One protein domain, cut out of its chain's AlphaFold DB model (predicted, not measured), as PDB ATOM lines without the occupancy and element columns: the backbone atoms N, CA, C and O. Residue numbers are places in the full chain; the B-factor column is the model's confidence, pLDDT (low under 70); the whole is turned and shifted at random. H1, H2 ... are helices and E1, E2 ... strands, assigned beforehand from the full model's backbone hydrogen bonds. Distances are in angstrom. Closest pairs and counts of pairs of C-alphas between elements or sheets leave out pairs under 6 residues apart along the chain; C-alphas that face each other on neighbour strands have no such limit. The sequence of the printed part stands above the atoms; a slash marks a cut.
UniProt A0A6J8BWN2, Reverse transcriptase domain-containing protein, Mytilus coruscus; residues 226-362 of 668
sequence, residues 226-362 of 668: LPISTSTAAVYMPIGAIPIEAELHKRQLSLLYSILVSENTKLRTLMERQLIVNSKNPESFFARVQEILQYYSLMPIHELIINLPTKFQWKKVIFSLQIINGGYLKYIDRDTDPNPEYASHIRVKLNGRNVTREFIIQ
ATOM      1  N   LEU A 226     168.663 165.018 117.243       78.94
ATOM      2  CA  LEU A 226     168.387 165.784 118.462       78.94
ATOM      3  C   LEU A 226     168.512 164.926 119.739       78.94
ATOM      4  O   LEU A 226     167.988 163.808 119.781       78.94
ATOM      5  N   PRO A 227     169.093 165.458 120.836       79.38
ATOM      6  CA  PRO A 227     169.115 164.782 122.134       79.38
ATOM      7  C   PRO A 227     167.715 164.459 122.673       79.38
ATOM      8  O   PRO A 227     166.757 165.208 122.461       79.38
ATOM      9  N   ILE A 228     167.599 163.394 123.474       74.31
ATOM     10  CA  ILE A 228     166.332 162.966 124.106       74.31
ATOM     11  C   ILE A 228     165.739 164.059 125.017       74.31
ATOM     12  O   ILE A 228     164.518 164.150 125.153       74.31
ATOM     13  N   SER A 229     166.592 164.903 125.605       76.19
ATOM     14  CA  SER A 229     166.218 166.032 126.468       76.19
ATOM     15  C   SER A 229     165.623 167.230 125.717       76.19
ATOM     16  O   SER A 229     165.126 168.156 126.356       76.19
ATOM     17  N   THR A 230     165.649 167.231 124.380       73.88
ATOM     18  CA  THR A 230     165.129 168.334 123.562       73.88
ATOM     19  C   THR A 230     163.622 168.485 123.753       73.88
ATOM     20  O   THR A 230     162.874 167.506 123.646       73.88
ATOM     21  N   SER A 231     163.162 169.710 124.024       74.81
ATOM     22  CA  SER A 231     161.742 169.996 124.243       74.81
ATOM     23  C   SER A 231     160.906 169.631 123.011       74.81
ATOM     24  O   SER A 231     161.347 169.794 121.877       74.81
ATOM     25  N   THR A 232     159.676 169.153 123.217       68.25
ATOM     26  CA  THR A 232     158.775 168.741 122.123       68.25
ATOM     27  C   THR A 232     158.577 169.846 121.085       68.25
ATOM     28  O   THR A 232     158.551 169.576 119.890       68.25
ATOM     29  N   ALA A 233     158.499 171.100 121.529       67.25
ATOM     30  CA  ALA A 233     158.354 172.244 120.641       67.25
ATOM     31  C   ALA A 233     159.575 172.432 119.720       67.25
ATOM     32  O   ALA A 233     159.416 172.674 118.525       67.25
ATOM     33  N   ALA A 234     160.786 172.253 120.255       70.19
ATOM     34  CA  ALA A 234     162.027 172.329 119.487       70.19
ATOM     35  C   ALA A 234     162.234 171.131 118.542       70.19
ATOM     36  O   ALA A 234     163.040 171.227 117.629       70.19
ATOM     37  N   VAL A 235     161.498 170.028 118.727       76.12
ATOM     38  CA  VAL A 235     161.493 168.888 117.791       76.12
ATOM     39  C   VAL A 235     160.648 169.192 116.550       76.12
ATOM     40  O   VAL A 235     161.040 168.844 115.443       76.12
ATOM     41  N   TYR A 236     159.493 169.842 116.706       71.94
ATOM     42  CA  TYR A 236     158.555 170.070 115.599       71.94
ATOM     43  C   TYR A 236     158.834 171.350 114.800       71.94
ATOM     44  O   TYR A 236     158.705 171.350 113.577       71.94
ATOM     45  N   MET A 237     159.254 172.431 115.468       69.44
ATOM     46  CA  MET A 237     159.455 173.736 114.824       69.44
ATOM     47  C   MET A 237     160.452 173.748 113.654       69.44
ATOM     48  O   MET A 237     160.117 174.357 112.640       69.44
ATOM     49  N   PRO A 238     161.646 173.125 113.742       68.44
ATOM     50  CA  PRO A 238     162.655 173.247 112.686       68.44
ATOM     51  C   PRO A 238     162.215 172.645 111.350       68.44
ATOM     52  O   PRO A 238     162.597 173.138 110.296       68.44
ATOM     53  N   ILE A 239     161.394 171.596 111.402       71.56
ATOM     54  CA  ILE A 239     160.890 170.881 110.223       71.56
ATOM     55  C   ILE A 239     159.499 171.355 109.789       71.56
ATOM     56  O   ILE A 239     158.953 170.827 108.826       71.56
ATOM     57  N   GLY A 240     158.893 172.298 110.518       67.25
ATOM     58  CA  GLY A 240     157.528 172.760 110.253       67.25
ATOM     59  C   GLY A 240     156.458 171.668 110.382       67.25
ATOM     60  O   GLY A 240     155.359 171.828 109.860       67.25
ATOM     61  N   ALA A 241     156.759 170.553 111.052       66.69
ATOM     62  CA  ALA A 241     155.834 169.433 111.167       66.69
ATOM     63  C   ALA A 241     154.815 169.668 112.283       66.69
ATOM     64  O   ALA A 241     155.142 170.144 113.371       66.69
ATOM     65  N   ILE A 242     153.575 169.269 112.025       69.81
ATOM     66  CA  ILE A 242     152.485 169.352 112.993       69.81
ATOM     67  C   ILE A 242     152.613 168.178 113.987       69.81
ATOM     68  O   ILE A 242     152.944 167.059 113.578       69.81
ATOM     69  N   PRO A 243     152.358 168.381 115.295       75.00
ATOM     70  CA  PRO A 243     152.304 167.283 116.252       75.00
ATOM     71  C   PRO A 243     151.293 166.211 115.837       75.00
ATOM     72  O   PRO A 243     150.199 166.529 115.374       75.00
ATOM     73  N   ILE A 244     151.622 164.935 116.060       78.06
ATOM     74  CA  ILE A 244     150.753 163.819 115.649       78.06
ATOM     75  C   ILE A 244     149.349 163.905 116.260       78.06
ATOM     76  O   ILE A 244     148.383 163.496 115.627       78.06
ATOM     77  N   GLU A 245     149.209 164.475 117.459       76.00
ATOM     78  CA  GLU A 245     147.891 164.694 118.062       76.00
ATOM     79  C   GLU A 245     147.045 165.676 117.255       76.00
ATOM     80  O   GLU A 245     145.869 165.423 117.020       76.00
ATOM     81  N   ALA A 246     147.650 166.760 116.768       72.38
ATOM     82  CA  ALA A 246     146.956 167.717 115.920       72.38
ATOM     83  C   ALA A 246     146.600 167.107 114.552       72.38
ATOM     84  O   ALA A 246     145.513 167.373 114.041       72.38
ATOM     85  N   GLU A 247     147.433 166.216 114.006       73.56
ATOM     86  CA  GLU A 247     147.106 165.455 112.789       73.56
ATOM     87  C   GLU A 247     145.937 164.475 113.011       73.56
ATOM     88  O   GLU A 247     145.044 164.350 112.169       73.56
ATOM     89  N   LEU A 248     145.874 163.816 114.172       79.25
ATOM     90  CA  LEU A 248     144.734 162.974 114.547       79.25
ATOM     91  C   LEU A 248     143.455 163.804 114.716       79.25
ATOM     92  O   LEU A 248     142.423 163.450 114.142       79.25
ATOM     93  N   HIS A 249     143.533 164.936 115.422       80.12
ATOM     94  CA  HIS A 249     142.403 165.853 115.587       80.12
ATOM     95  C   HIS A 249     141.897 166.352 114.229       80.12
ATOM     96  O   HIS A 249     140.692 166.350 113.984       80.12
ATOM     97  N   LYS A 250     142.806 166.698 113.306       74.81
ATOM     98  CA  LYS A 250     142.473 167.095 111.931       74.81
ATOM     99  C   LYS A 250     141.659 166.017 111.214       74.81
ATOM    100  O   LYS A 250     140.635 166.329 110.604       74.81
ATOM    101  N   ARG A 251     142.067 164.747 111.305       79.44
ATOM    102  CA  ARG A 251     141.329 163.624 110.696       79.44
ATOM    103  C   ARG A 251     139.943 163.438 111.317       79.44
ATOM    104  O   ARG A 251     138.983 163.214 110.587       79.44
ATOM    105  N   GLN A 252     139.819 163.583 112.635       83.62
ATOM    106  CA  GLN A 252     138.534 163.478 113.339       83.62
ATOM    107  C   GLN A 252     137.577 164.625 112.981       83.62
ATOM    108  O   GLN A 252     136.408 164.374 112.698       83.62
ATOM    109  N   LEU A 253     138.073 165.864 112.919       82.94
ATOM    110  CA  LEU A 253     137.293 167.034 112.495       82.94
ATOM    111  C   LEU A 253     136.878 166.947 111.020       82.94
ATOM    112  O   LEU A 253     135.779 167.361 110.656       82.94
ATOM    113  N   SER A 254     137.731 166.371 110.171       81.56
ATOM    114  CA  SER A 254     137.397 166.109 108.765       81.56
ATOM    115  C   SER A 254     136.287 165.074 108.639       81.56
ATOM    116  O   SER A 254     135.364 165.261 107.853       81.56
ATOM    117  N   LEU A 255     136.349 164.004 109.438       85.00
ATOM    118  CA  LEU A 255     135.294 162.998 109.488       85.00
ATOM    119  C   LEU A 255     133.968 163.597 109.976       85.00
ATOM    120  O   LEU A 255     132.943 163.350 109.346       85.00
ATOM    121  N   LEU A 256     133.986 164.422 111.033       87.44
ATOM    122  CA  LEU A 256     132.793 165.140 111.497       87.44
ATOM    123  C   LEU A 256     132.177 165.975 110.369       87.44
ATOM    124  O   LEU A 256     130.975 165.897 110.139       87.44
ATOM    125  N   TYR A 257     132.988 166.748 109.649       85.50
ATOM    126  CA  TYR A 257     132.491 167.578 108.552       85.50
ATOM    127  C   TYR A 257     131.877 166.753 107.426       85.50
ATOM    128  O   TYR A 257     130.795 167.078 106.946       85.50
ATOM    129  N   SER A 258     132.526 165.652 107.039       84.56
ATOM    130  CA  SER A 258     131.972 164.732 106.044       84.56
ATOM    131  C   SER A 258     130.628 164.151 106.491       84.56
ATOM    132  O   SER A 258     129.741 163.996 105.662       84.56
ATOM    133  N   ILE A 259     130.448 163.872 107.789       87.00
ATOM    134  CA  ILE A 259     129.158 163.437 108.351       87.00
ATOM    135  C   ILE A 259     128.117 164.564 108.271       87.00
ATOM    136  O   ILE A 259     126.996 164.319 107.838       87.00
ATOM    137  N   LEU A 260     128.483 165.796 108.641       85.25
ATOM    138  CA  LEU A 260     127.579 166.955 108.631       85.25
ATOM    139  C   LEU A 260     127.080 167.319 107.225       85.25
ATOM    140  O   LEU A 260     125.926 167.726 107.083       85.25
ATOM    141  N   VAL A 261     127.942 167.159 106.216       85.19
ATOM    142  CA  VAL A 261     127.634 167.389 104.794       85.19
ATOM    143  C   VAL A 261     126.887 166.209 104.165       85.19
ATOM    144  O   VAL A 261     126.192 166.400 103.172       85.19
ATOM    145  N   SER A 262     127.034 164.992 104.698       83.31
ATOM    146  CA  SER A 262     126.400 163.814 104.105       83.31
ATOM    147  C   SER A 262     124.870 163.917 104.132       83.31
ATOM    148  O   SER A 262     124.279 164.295 105.141       83.31
ATOM    149  N   GLU A 263     124.225 163.508 103.038       79.06
ATOM    150  CA  GLU A 263     122.758 163.405 102.932       79.06
ATOM    151  C   GLU A 263     122.195 162.165 103.654       79.06
ATOM    152  O   GLU A 263     120.997 161.908 103.644       79.06
ATOM    153  N   ASN A 264     123.063 161.375 104.289       82.69
ATOM    154  CA  ASN A 264     122.713 160.118 104.931       82.69
ATOM    155  C   ASN A 264     121.996 160.371 106.261       82.69
ATOM    156  O   ASN A 264     122.617 160.786 107.250       82.69
ATOM    157  N   THR A 265     120.691 160.092 106.302       81.19
ATOM    158  CA  THR A 265     119.878 160.423 107.477       81.19
ATOM    159  C   THR A 265     120.270 159.584 108.688       81.19
ATOM    160  O   THR A 265     120.301 160.116 109.796       81.19
ATOM    161  N   LYS A 266     120.710 158.330 108.493       81.94
ATOM    162  CA  LYS A 266     121.229 157.467 109.567       81.94
ATOM    163  C   LYS A 266     122.449 158.074 110.253       81.94
ATOM    164  O   LYS A 266     122.488 158.200 111.472       81.94
ATOM    165  N   LEU A 267     123.468 158.504 109.518       83.50
ATOM    166  CA  LEU A 267     124.641 159.098 110.173       83.50
ATOM    167  C   LEU A 267     124.281 160.351 110.984       83.50
ATOM    168  O   LEU A 267     124.812 160.542 112.085       83.50
ATOM    169  N   ARG A 268     123.348 161.167 110.481       82.69
ATOM    170  CA  ARG A 268     122.859 162.351 111.192       82.69
ATOM    171  C   ARG A 268     122.064 161.980 112.449       82.69
ATOM    172  O   ARG A 268     122.374 162.514 113.514       82.69
ATOM    173  N   THR A 269     121.127 161.029 112.376       82.44
ATOM    174  CA  THR A 269     120.356 160.591 113.555       82.44
ATOM    175  C   THR A 269     121.252 159.942 114.609       82.44
ATOM    176  O   THR A 269     121.066 160.167 115.808       82.44
ATOM    177  N   LEU A 270     122.270 159.183 114.189       83.25
ATOM    178  CA  LEU A 270     123.275 158.620 115.087       83.25
ATOM    179  C   LEU A 270     124.039 159.727 115.822       83.25
ATOM    180  O   LEU A 270     124.150 159.671 117.046       83.25
ATOM    181  N   MET A 271     124.538 160.730 115.098       85.25
ATOM    182  CA  MET A 271     125.260 161.862 115.681       85.25
ATOM    183  C   MET A 271     124.408 162.606 116.715       85.25
ATOM    184  O   MET A 271     124.831 162.746 117.862       85.25
ATOM    185  N   GLU A 272     123.208 163.050 116.337       82.62
ATOM    186  CA  GLU A 272     122.305 163.801 117.222       82.62
ATOM    187  C   GLU A 272     121.995 163.020 118.504       82.62
ATOM    188  O   GLU A 272     122.070 163.555 119.612       82.62
ATOM    189  N   ARG A 273     121.748 161.713 118.379       78.56
ATOM    190  CA  ARG A 273     121.523 160.834 119.532       78.56
ATOM    191  C   ARG A 273     122.746 160.699 120.423       78.56
ATOM    192  O   ARG A 273     122.609 160.746 121.643       78.56
ATOM    193  N   GLN A 274     123.928 160.501 119.847       78.00
ATOM    194  CA  GLN A 274     125.152 160.336 120.632       78.00
ATOM    195  C   GLN A 274     125.503 161.611 121.403       78.00
ATOM    196  O   GLN A 274     125.964 161.525 122.541       78.00
ATOM    197  N   LEU A 275     125.191 162.782 120.849       78.62
ATOM    198  CA  LEU A 275     125.322 164.049 121.566       78.62
ATOM    199  C   LEU A 275     124.391 164.128 122.783       78.62
ATOM    200  O   LEU A 275     124.791 164.662 123.812       78.62
ATOM    201  N   ILE A 276     123.185 163.560 122.714       78.50
ATOM    202  CA  ILE A 276     122.239 163.550 123.843       78.50
ATOM    203  C   ILE A 276     122.639 162.502 124.890       78.50
ATOM    204  O   ILE A 276     122.761 162.807 126.075       78.50
ATOM    205  N   VAL A 277     122.855 161.258 124.459       73.56
ATOM    206  CA  VAL A 277     123.023 160.097 125.351       73.56
ATOM    207  C   VAL A 277     124.435 160.014 125.932       73.56
ATOM    208  O   VAL A 277     124.615 159.579 127.067       73.56
ATOM    209  N   ASN A 278     125.441 160.414 125.157       69.31
ATOM    210  CA  ASN A 278     126.850 160.132 125.420       69.31
ATOM    211  C   ASN A 278     127.737 161.377 125.464       69.31
ATOM    212  O   ASN A 278     128.954 161.233 125.414       69.31
ATOM    213  N   SER A 279     127.169 162.579 125.632       65.44
ATOM    214  CA  SER A 279     127.915 163.854 125.670       65.44
ATOM    215  C   SER A 279     129.163 163.863 126.563       65.44
ATOM    216  O   SER A 279     130.080 164.634 126.301       65.44
ATOM    217  N   LYS A 280     129.210 163.027 127.610       67.19
ATOM    218  CA  LYS A 280     130.322 162.940 128.572       67.19
ATOM    219  C   LYS A 280     131.080 161.607 128.548       67.19
ATOM    220  O   LYS A 280     131.889 161.359 129.438       67.19
ATOM    221  N   ASN A 281     130.791 160.717 127.599       75.06
ATOM    222  CA  ASN A 281     131.447 159.414 127.515       75.06
ATOM    223  C   ASN A 281     132.718 159.508 126.652       75.06
ATOM    224  O   ASN A 281     132.593 159.654 125.435       75.06
ATOM    225  N   PRO A 282     133.926 159.350 127.224       66.88
ATOM    226  CA  PRO A 282     135.175 159.485 126.476       66.88
ATOM    227  C   PRO A 282     135.373 158.390 125.415       66.88
ATOM    228  O   PRO A 282     136.196 158.555 124.516       66.88
ATOM    229  N   GLU A 283     134.637 157.273 125.482       72.00
ATOM    230  CA  GLU A 283     134.689 156.247 124.434       72.00
ATOM    231  C   GLU A 283     133.898 156.654 123.175       72.00
ATOM    232  O   GLU A 283     134.213 156.181 122.080       72.00
ATOM    233  N   SER A 284     132.916 157.561 123.290       81.25
ATOM    234  CA  SER A 284     132.120 158.023 122.146       81.25
ATOM    235  C   SER A 284     132.956 158.892 121.208       81.25
ATOM    236  O   SER A 284     133.757 159.731 121.634       81.25
ATOM    237  N   PHE A 285     132.794 158.700 119.898       85.62
ATOM    238  CA  PHE A 285     133.472 159.541 118.913       85.62
ATOM    239  C   PHE A 285     133.018 161.003 119.017       85.62
ATOM    240  O   PHE A 285     133.856 161.900 119.072       85.62
ATOM    241  N   PHE A 286     131.708 161.242 119.100       86.88
ATOM    242  CA  PHE A 286     131.146 162.594 119.084       86.88
ATOM    243  C   PHE A 286     131.474 163.387 120.351       86.88
ATOM    244  O   PHE A 286     131.767 164.575 120.254       86.88
ATOM    245  N   ALA A 287     131.526 162.732 121.514       84.06
ATOM    246  CA  ALA A 287     131.984 163.364 122.752       84.06
ATOM    247  C   ALA A 287     133.454 163.806 122.656       84.06
ATOM    248  O   ALA A 287     133.780 164.948 122.968       84.06
ATOM    249  N   ARG A 288     134.335 162.947 122.121       84.25
ATOM    250  CA  ARG A 288     135.745 163.303 121.890       84.25
ATOM    251  C   ARG A 288     135.904 164.444 120.894       84.25
ATOM    252  O   ARG A 288     136.730 165.324 121.096       84.25
ATOM    253  N   VAL A 289     135.127 164.450 119.812       86.50
ATOM    254  CA  VAL A 289     135.176 165.555 118.846       86.50
ATOM    255  C   VAL A 289     134.665 166.852 119.471       86.50
ATOM    256  O   VAL A 289     135.250 167.901 119.222       86.50
ATOM    257  N   GLN A 290     133.650 166.793 120.335       85.62
ATOM    258  CA  GLN A 290     133.183 167.952 121.096       85.62
ATOM    259  C   GLN A 290     134.293 168.528 121.997       85.62
ATOM    260  O   GLN A 290     134.483 169.744 122.025       85.62
ATOM    261  N   GLU A 291     135.073 167.676 122.670       85.06
ATOM    262  CA  GLU A 291     136.256 168.095 123.441       85.06
ATOM    263  C   GLU A 291     137.344 168.711 122.548       85.06
ATOM    264  O   GLU A 291     137.945 169.718 122.915       85.06
ATOM    265  N   ILE A 292     137.580 168.151 121.357       82.62
ATOM    266  CA  ILE A 292     138.541 168.692 120.380       82.62
ATOM    267  C   ILE A 292     138.097 170.071 119.879       82.62
ATOM    268  O   ILE A 292     138.920 170.982 119.782       82.62
ATOM    269  N   LEU A 293     136.810 170.248 119.573       81.12
ATOM    270  CA  LEU A 293     136.260 171.543 119.170       81.12
ATOM    271  C   LEU A 293     136.467 172.573 120.279       81.12
ATOM    272  O   LEU A 293     136.984 173.653 120.014       81.12
ATOM    273  N   GLN A 294     136.177 172.209 121.531       80.94
ATOM    274  CA  GLN A 294     136.436 173.072 122.680       80.94
ATOM    275  C   GLN A 294     137.932 173.385 122.846       80.94
ATOM    276  O   GLN A 294     138.289 174.537 123.085       80.94
ATOM    277  N   TYR A 295     138.807 172.391 122.678       76.56
ATOM    278  CA  TYR A 295     140.261 172.552 122.762       76.56
ATOM    279  C   TYR A 295     140.785 173.602 121.773       76.56
ATOM    280  O   TYR A 295     141.640 174.410 122.129       76.56
ATOM    281  N   TYR A 296     140.238 173.630 120.556       73.44
ATOM    282  CA  TYR A 296     140.592 174.615 119.529       73.44
ATOM    283  C   TYR A 296     139.699 175.863 119.526       73.44
ATOM    284  O   TYR A 296     139.826 176.687 118.625       73.44
ATOM    285  N   SER A 297     138.817 176.031 120.519       74.31
ATOM    286  CA  SER A 297     137.844 177.137 120.574       74.31
ATOM    287  C   SER A 297     136.981 177.255 119.305       74.31
ATOM    288  O   SER A 297     136.652 178.353 118.860       74.31
ATOM    289  N   LEU A 298     136.640 176.114 118.703       78.25
ATOM    290  CA  LEU A 298     135.772 176.004 117.534       78.25
ATOM    291  C   LEU A 298     134.300 175.894 117.945       78.25
ATOM    292  O   LEU A 298     133.966 175.528 119.073       78.25
ATOM    293  N   MET A 299     133.422 176.182 116.983       79.94
ATOM    294  CA  MET A 299     131.973 176.083 117.132       79.94
ATOM    295  C   MET A 299     131.552 174.668 117.588       79.94
ATOM    296  O   MET A 299     132.031 173.679 117.026       79.94
ATOM    297  N   PRO A 300     130.666 174.538 118.592       83.88
ATOM    298  CA  PRO A 300     130.184 173.244 119.067       83.88
ATOM    299  C   PRO A 300     129.294 172.544 118.025       83.88
ATOM    300  O   PRO A 300     128.680 173.192 117.179       83.88
ATOM    301  N   ILE A 301     129.155 171.214 118.115       85.50
ATOM    302  CA  ILE A 301     128.465 170.422 117.076       85.50
ATOM    303  C   ILE A 301     127.008 170.863 116.859       85.50
ATOM    304  O   ILE A 301     126.561 170.926 115.720       85.50
ATOM    305  N   HIS A 302     126.273 171.224 117.917       84.25
ATOM    306  CA  HIS A 302     124.878 171.672 117.786       84.25
ATOM    307  C   HIS A 302     124.729 172.945 116.942       84.25
ATOM    308  O   HIS A 302     123.745 173.094 116.225       84.25
ATOM    309  N   GLU A 303     125.705 173.849 117.003       82.94
ATOM    310  CA  GLU A 303     125.697 175.081 116.219       82.94
ATOM    311  C   GLU A 303     126.185 174.812 114.787       82.94
ATOM    312  O   GLU A 303     125.632 175.376 113.848       82.94
ATOM    313  N   LEU A 304     127.101 173.853 114.592       85.12
ATOM    314  CA  LEU A 304     127.539 173.403 113.262       85.12
ATOM    315  C   LEU A 304     126.439 172.721 112.445       85.12
ATOM    316  O   LEU A 304     126.474 172.770 111.218       85.12
ATOM    317  N   ILE A 305     125.469 172.083 113.103       84.12
ATOM    318  CA  ILE A 305     124.290 171.512 112.435       84.12
ATOM    319  C   ILE A 305     123.407 172.624 111.849       84.12
ATOM    320  O   ILE A 305     122.828 172.443 110.779       84.12
ATOM    321  N   ILE A 306     123.309 173.762 112.543       83.12
ATOM    322  CA  ILE A 306     122.464 174.900 112.155       83.12
ATOM    323  C   ILE A 306     123.190 175.775 111.128       83.12
ATOM    324  O   ILE A 306     122.640 176.101 110.081       83.12
ATOM    325  N   ASN A 307     124.437 176.132 111.430       81.62
ATOM    326  CA  ASN A 307     125.270 177.055 110.673       81.62
ATOM    327  C   ASN A 307     126.525 176.330 110.193       81.62
ATOM    328  O   ASN A 307     127.624 176.559 110.699       81.62
ATOM    329  N   LEU A 308     126.360 175.435 109.221       80.81
ATOM    330  CA  LEU A 308     127.483 174.684 108.677       80.81
ATOM    331  C   LEU A 308     128.390 175.623 107.859       80.81
ATOM    332  O   LEU A 308     127.955 176.129 106.819       80.81
ATOM    333  N   PRO A 309     129.649 175.861 108.271       72.69
ATOM    334  CA  PRO A 309     130.570 176.657 107.476       72.69
ATOM    335  C   PRO A 309     130.829 176.000 106.120       72.69
ATOM    336  O   PRO A 309     130.849 174.770 105.973       72.69
ATOM    337  N   THR A 310     131.092 176.838 105.117       68.06
ATOM    338  CA  THR A 310     131.528 176.352 103.805       68.06
ATOM    339  C   THR A 310     132.785 175.498 103.956       68.06
ATOM    340  O   THR A 310     133.591 175.700 104.869       68.06
ATOM    341  N   LYS A 311     132.988 174.548 103.040       61.84
ATOM    342  CA  LYS A 311     134.145 173.640 103.082       61.84
ATOM    343  C   LYS A 311     135.460 174.419 103.151       61.84
ATOM    344  O   LYS A 311     136.358 174.017 103.879       61.84
ATOM    345  N   PHE A 312     135.529 175.565 102.474       56.28
ATOM    346  CA  PHE A 312     136.641 176.511 102.537       56.28
ATOM    347  C   PHE A 312     136.852 177.103 103.942       56.28
ATOM    348  O   PHE A 312     137.961 177.063 104.473       56.28
ATOM    349  N   GLN A 313     135.790 177.600 104.584       62.25
ATOM    350  CA  GLN A 313     135.854 178.162 105.939       62.25
ATOM    351  C   GLN A 313     136.216 177.109 106.993       62.25
ATOM    352  O   GLN A 313     137.064 177.373 107.840       62.25
ATOM    353  N   TRP A 314     135.636 175.906 106.914       68.94
ATOM    354  CA  TRP A 314     135.917 174.808 107.853       68.94
ATOM    355  C   TRP A 314     137.381 174.359 107.827       68.94
ATOM    356  O   TRP A 314     137.947 173.892 108.814       68.94
ATOM    357  N   LYS A 315     138.000 174.504 106.662       55.84
ATOM    358  CA  LYS A 315     139.364 174.082 106.392       55.84
ATOM    359  C   LYS A 315     140.402 175.142 106.780       55.84
ATOM    360  O   LYS A 315     141.565 174.806 106.986       55.84
ATOM    361  N   LYS A 316     140.018 176.403 106.967       52.75
ATOM    362  CA  LYS A 316     140.946 177.471 107.357       52.75
ATOM    363  C   LYS A 316     141.088 177.538 108.881       52.75
ATOM    364  O   LYS A 316     140.354 178.262 109.545       52.75
ATOM    365  N   VAL A 317     142.056 176.806 109.435       48.00
ATOM    366  CA  VAL A 317     142.398 176.878 110.868       48.00
ATOM    367  C   VAL A 317     143.727 177.609 111.029       48.00
ATOM    368  O   VAL A 317     144.751 177.187 110.488       48.00
ATOM    369  N   ILE A 318     143.696 178.718 111.768       48.25
ATOM    370  CA  ILE A 318     144.875 179.508 112.129       48.25
ATOM    371  C   ILE A 318     145.260 179.110 113.549       48.25
ATOM    372  O   ILE A 318     144.448 179.242 114.462       48.25
ATOM    373  N   PHE A 319     146.485 178.633 113.749       45.78
ATOM    374  CA  PHE A 319     147.015 178.406 115.091       45.78
ATOM    375  C   PHE A 319     148.283 179.224 115.300       45.78
ATOM    376  O   PHE A 319     149.235 179.162 114.521       45.78
ATOM    377  N   SER A 320     148.279 180.004 116.377       43.66
ATOM    378  CA  SER A 320     149.413 180.788 116.842       43.66
ATOM    379  C   SER A 320     150.167 179.995 117.909       43.66
ATOM    380  O   SER A 320     149.664 179.688 118.988       43.66
ATOM    381  N   LEU A 321     151.400 179.617 117.594       45.12
ATOM    382  CA  LEU A 321     152.303 178.946 118.515       45.12
ATOM    383  C   LEU A 321     153.201 180.000 119.161       45.12
ATOM    384  O   LEU A 321     154.069 180.565 118.498       45.12
ATOM    385  N   GLN A 322     153.004 180.274 120.448       48.81
ATOM    386  CA  GLN A 322     153.871 181.170 121.210       48.81
ATOM    387  C   GLN A 322     154.845 180.359 122.063       48.81
ATOM    388  O   GLN A 322     154.436 179.538 122.883       48.81
ATOM    389  N   ILE A 323     156.144 180.577 121.873       53.81
ATOM    390  CA  ILE A 323     157.205 179.873 122.597       53.81
ATOM    391  C   ILE A 323     158.165 180.868 123.216       53.81
ATOM    392  O   ILE A 323     158.586 181.829 122.582       53.81
ATOM    393  N   ILE A 324     158.563 180.596 124.453       56.84
ATOM    394  CA  ILE A 324     159.608 181.341 125.145       56.84
ATOM    395  C   ILE A 324     160.927 180.609 124.899       56.84
ATOM    396  O   ILE A 324     161.160 179.544 125.474       56.84
ATOM    397  N   ASN A 325     161.788 181.141 124.030       57.22
ATOM    398  CA  ASN A 325     163.112 180.553 123.816       57.22
ATOM    399  C   ASN A 325     164.035 180.941 124.979       57.22
ATOM    400  O   ASN A 325     164.733 181.946 124.894       57.22
ATOM    401  N   GLY A 326     163.970 180.202 126.089       60.53
ATOM    402  CA  GLY A 326     164.850 180.346 127.250       60.53
ATOM    403  C   GLY A 326     165.752 179.124 127.449       60.53
ATOM    404  O   GLY A 326     165.447 178.027 126.983       60.53
ATOM    405  N   GLY A 327     166.854 179.302 128.178       62.81
ATOM    406  CA  GLY A 327     167.822 178.236 128.449       62.81
ATOM    407  C   GLY A 327     168.830 178.611 129.532       62.81
ATOM    408  O   GLY A 327     168.679 179.624 130.216       62.81
ATOM    409  N   TYR A 328     169.869 177.793 129.698       60.31
ATOM    410  CA  TYR A 328     171.009 178.115 130.553       60.31
ATOM    411  C   TYR A 328     172.320 177.869 129.803       60.31
ATOM    412  O   TYR A 328     172.511 176.812 129.207       60.31
ATOM    413  N   LEU A 329     173.221 178.849 129.838       57.81
ATOM    414  CA  LEU A 329     174.597 178.691 129.386       57.81
ATOM    415  C   LEU A 329     175.403 178.135 130.560       57.81
ATOM    416  O   LEU A 329     175.464 178.760 131.621       57.81
ATOM    417  N   LYS A 330     175.985 176.950 130.381       65.50
ATOM    418  CA  LYS A 330     176.959 176.383 131.316       65.50
ATOM    419  C   LYS A 330     178.338 176.615 130.711       65.50
ATOM    420  O   LYS A 330     178.648 175.992 129.699       65.50
ATOM    421  N   TYR A 331     179.131 177.503 131.293       70.62
ATOM    422  CA  TYR A 331     180.506 177.732 130.852       70.62
ATOM    423  C   TYR A 331     181.471 177.639 132.033       70.62
ATOM    424  O   TYR A 331     181.066 177.687 133.197       70.62
ATOM    425  N   ILE A 332     182.739 177.428 131.698       68.00
ATOM    426  CA  ILE A 332     183.853 177.435 132.636       68.00
ATOM    427  C   ILE A 332     184.614 178.723 132.361       68.00
ATOM    428  O   ILE A 332     185.083 178.923 131.239       68.00
ATOM    429  N   ASP A 333     184.683 179.593 133.358       66.88
ATOM    430  CA  ASP A 333     185.526 180.776 133.295       66.88
ATOM    431  C   ASP A 333     186.983 180.350 133.526       66.88
ATOM    432  O   ASP A 333     187.353 179.908 134.610       66.88
ATOM    433  N   ARG A 334     187.792 180.408 132.464       65.19
ATOM    434  CA  ARG A 334     189.205 180.007 132.506       65.19
ATOM    435  C   ARG A 334     190.112 181.099 133.069       65.19
ATOM    436  O   ARG A 334     191.269 180.804 133.358       65.19
ATOM    437  N   ASP A 335     189.597 182.318 133.231       68.94
ATOM    438  CA  ASP A 335     190.357 183.445 133.771       68.94
ATOM    439  C   ASP A 335     190.350 183.440 135.310       68.94
ATOM    440  O   ASP A 335     191.275 183.960 135.934       68.94
ATOM    441  N   THR A 336     189.343 182.814 135.935       64.81
ATOM    442  CA  THR A 336     189.226 182.676 137.398       64.81
ATOM    443  C   THR A 336     189.673 181.320 137.946       64.81
ATOM    444  O   THR A 336     190.101 181.263 139.098       64.81
ATOM    445  N   ASP A 337     189.629 180.246 137.149       59.22
ATOM    446  CA  ASP A 337     190.032 178.899 137.575       59.22
ATOM    447  C   ASP A 337     190.909 178.230 136.487       59.22
ATOM    448  O   ASP A 337     190.397 177.661 135.516       59.22
ATOM    449  N   PRO A 338     192.254 178.305 136.590       59.00
ATOM    450  CA  PRO A 338     193.169 177.893 135.519       59.00
ATOM    451  C   PRO A 338     193.276 176.369 135.337       59.00
ATOM    452  O   PRO A 338     193.941 175.911 134.406       59.00
ATOM    453  N   ASN A 339     192.639 175.572 136.205       58.81
ATOM    454  CA  ASN A 339     192.731 174.115 136.191       58.81
ATOM    455  C   ASN A 339     191.374 173.472 135.806       58.81
ATOM    456  O   ASN A 339     190.442 173.463 136.616       58.81
ATOM    457  N   PRO A 340     191.223 172.915 134.587       57.47
ATOM    458  CA  PRO A 340     189.924 172.501 134.043       57.47
ATOM    459  C   PRO A 340     189.263 171.319 134.774       57.47
ATOM    460  O   PRO A 340     188.062 171.115 134.611       57.47
ATOM    461  N   GLU A 341     190.008 170.558 135.583       58.16
ATOM    462  CA  GLU A 341     189.475 169.434 136.371       58.16
ATOM    463  C   GLU A 341     188.685 169.859 137.622       58.16
ATOM    464  O   GLU A 341     187.837 169.095 138.083       58.16
ATOM    465  N   TYR A 342     188.906 171.071 138.144       56.06
ATOM    466  CA  TYR A 342     188.269 171.553 139.381       56.06
ATOM    467  C   TYR A 342     187.357 172.768 139.180       56.06
ATOM    468  O   TYR A 342     186.681 173.187 140.119       56.06
ATOM    469  N   ALA A 343     187.290 173.299 137.958       58.31
ATOM    470  CA  ALA A 343     186.592 174.542 137.689       58.31
ATOM    471  C   ALA A 343     185.074 174.435 137.919       58.31
ATOM    472  O   ALA A 343     184.356 173.608 137.330       58.31
ATOM    473  N   SER A 344     184.567 175.309 138.788       59.47
ATOM    474  CA  SER A 344     183.139 175.395 139.078       59.47
ATOM    475  C   SER A 344     182.367 175.863 137.838       59.47
ATOM    476  O   SER A 344     182.686 176.858 137.193       59.47
ATOM    477  N   HIS A 345     181.338 175.108 137.451       65.44
ATOM    478  CA  HIS A 345     180.563 175.456 136.267       65.44
ATOM    479  C   HIS A 345     179.560 176.560 136.587       65.44
ATOM    480  O   HIS A 345     178.584 176.329 137.311       65.44
ATOM    481  N   ILE A 346     179.736 177.720 135.963       70.25
ATOM    482  CA  ILE A 346     178.808 178.836 136.092       70.25
ATOM    483  C   ILE A 346     177.589 178.551 135.211       70.25
ATOM    484  O   ILE A 346     177.708 178.304 134.009       70.25
ATOM    485  N   ARG A 347     176.394 178.557 135.815       66.88
ATOM    486  CA  ARG A 347     175.115 178.454 135.094       66.88
ATOM    487  C   ARG A 347     174.483 179.834 135.000       66.88
ATOM    488  O   ARG A 347     173.952 180.334 135.987       66.88
ATOM    489  N   VAL A 348     174.479 180.417 133.808       69.12
ATOM    490  CA  VAL A 348     173.771 181.674 133.542       69.12
ATOM    491  C   VAL A 348     172.438 181.360 132.884       69.12
ATOM    492  O   VAL A 348     172.392 180.736 131.824       69.12
ATOM    493  N   LYS A 349     171.342 181.779 133.517       59.50
ATOM    494  CA  LYS A 349     169.992 181.634 132.964       59.50
ATOM    495  C   LYS A 349     169.778 182.725 131.915       59.50
ATOM    496  O   LYS A 349     169.850 183.908 132.231       59.50
ATOM    497  N   LEU A 350     169.543 182.326 130.671       65.88
ATOM    498  CA  LEU A 350     169.279 183.259 129.582       65.88
ATOM    499  C   LEU A 350     167.801 183.657 129.622       65.88
ATOM    500  O   LEU A 350     166.921 182.790 129.595       65.88
ATOM    501  N   ASN A 351     167.533 184.963 129.685       58.22
ATOM    502  CA  ASN A 351     166.177 185.496 129.589       58.22
ATOM    503  C   ASN A 351     165.636 185.227 128.186       58.22
ATOM    504  O   ASN A 351     166.191 185.701 127.193       58.22
ATOM    505  N   GLY A 352     164.572 184.432 128.116       56.94
ATOM    506  CA  GLY A 352     164.007 184.035 126.841       56.94
ATOM    507  C   GLY A 352     163.196 185.139 126.181       56.94
ATOM    508  O   GLY A 352     162.600 185.978 126.853       56.94
ATOM    509  N   ARG A 353     163.169 185.129 124.848       57.97
ATOM    510  CA  ARG A 353     162.270 185.976 124.053       57.97
ATOM    511  C   ARG A 353     161.041 185.169 123.651       57.97
ATOM    512  O   ARG A 353     161.170 184.004 123.272       57.97
ATOM    513  N   ASN A 354     159.871 185.801 123.714       60.66
ATOM    514  CA  ASN A 354     158.637 185.228 123.189       60.66
ATOM    515  C   ASN A 354     158.691 185.281 121.662       60.66
ATOM    516  O   ASN A 354     158.756 186.360 121.075       60.66
ATOM    517  N   VAL A 355     158.676 184.118 121.030       52.47
ATOM    518  CA  VAL A 355     158.557 183.958 119.586       52.47
ATOM    519  C   VAL A 355     157.169 183.403 119.318       52.47
ATOM    520  O   VAL A 355     156.860 182.285 119.722       52.47
ATOM    521  N   THR A 356     156.338 184.191 118.647       48.62
ATOM    522  CA  THR A 356     155.034 183.743 118.157       48.62
ATOM    523  C   THR A 356     155.169 183.390 116.679       48.62
ATOM    524  O   THR A 356     155.675 184.190 115.891       48.62
ATOM    525  N   ARG A 357     154.754 182.183 116.296       49.75
ATOM    526  CA  ARG A 357     154.634 181.747 114.902       49.75
ATOM    527  C   ARG A 357     153.185 181.404 114.623       49.75
ATOM    528  O   ARG A 357     152.619 180.543 115.284       49.75
ATOM    529  N   GLU A 358     152.599 182.081 113.650       45.41
ATOM    530  CA  GLU A 358     151.279 181.742 113.140       45.41
ATOM    531  C   GLU A 358     151.434 180.743 112.002       45.41
ATOM    532  O   GLU A 358     152.215 180.950 111.073       45.41
ATOM    533  N   PHE A 359     150.700 179.645 112.100       43.72
ATOM    534  CA  PHE A 359     150.562 178.670 111.039       43.72
ATOM    535  C   PHE A 359     149.154 178.801 110.478       43.72
ATOM    536  O   PHE A 359     148.165 178.758 111.214       43.72
ATOM    537  N   ILE A 360     149.077 178.961 109.164       44.97
ATOM    538  CA  ILE A 360     147.822 178.977 108.429       44.97
ATOM    539  C   ILE A 360     147.786 177.671 107.643       44.97
ATOM    540  O   ILE A 360     148.551 177.504 106.695       44.97
ATOM    541  N   ILE A 361     146.917 176.738 108.035       48.28
ATOM    542  CA  ILE A 361     146.589 175.605 107.164       48.28
ATOM    543  C   ILE A 361     145.458 176.065 106.245       48.28
ATOM    544  O   ILE A 361     144.361 176.374 106.710       48.28
ATOM    545  N   GLN A 362     145.732 176.110 104.945       45.53
ATOM    546  CA  GLN A 362     144.732 176.272 103.889       45.53
ATOM    547  C   GLN A 362     144.552 174.924 103.199       45.53
ATOM    548  O   GLN A 362     145.503 174.157 103.073       45.53
TER     549      GLN A 362
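What this domain is: This is residues 226 to 362 of the 668 residues of the protein "Reverse transcriptase domain-containing protein" of Mytilus coruscus (UniProt A0A6J8BWN2). What does the model look like? A long hairpin of two strands, E1 and E2, sticks out as an arm from a small head of helices H2 to H5; H6 joins head to arm, and H1 sits beside E1, outside the head. How is it made up? The printed part has 137 residues, with six named helices, then two strands in an antiparallel sheet, E1 - E2; the class is mixed. How large is it? It is extended, radius of gyration of the C-alphas 23.7 A, spanning 80 by 30 by 21 A.

How they stand to each other: Which helices touch? H2, residues 244 to 261, touches H4, residues 285 to 295, with residues 249 to 256 alone, closest C-alphas Gln 252 and Val 289, 6.8 A, at a steep tilt of 64 degrees, opposite ways. H3, residues 265 to 277, touches H4 with residues 271 to 275 alone, closest C-alphas Leu 275 and Phe 286, 6.5 A. How do the strands pair? E1, residues 317 to 331, and E2, residues 346 to 361, form an antiparallel hairpin at 165 degrees, with N 321 and O 357 2.8 A apart. Are the helix backbones complete? Every O i to N i+4 pair is within hydrogen-bond range in H2, H3, H4 and H6, residues 311 to 315, but 2 of 4 in H1, residues 232 to 239, and 1 of 2 in H5, residues 301 to 306.

Where its parts are: Where does H1 begin? C-alpha 232 is at (158.775, 168.741, 122.123). How long are the longer elements? H2 is 25.8 A, E1 43.0 A and E2 43.4 A, ending at C-alpha 361, (146.589, 175.605, 107.164).

The domain as a whole: Which link is long? E1 to E2, 14 residues; the printed part has no cut. Where is confidence low? Mean pLDDT is 55 in E1 and 56 in E2.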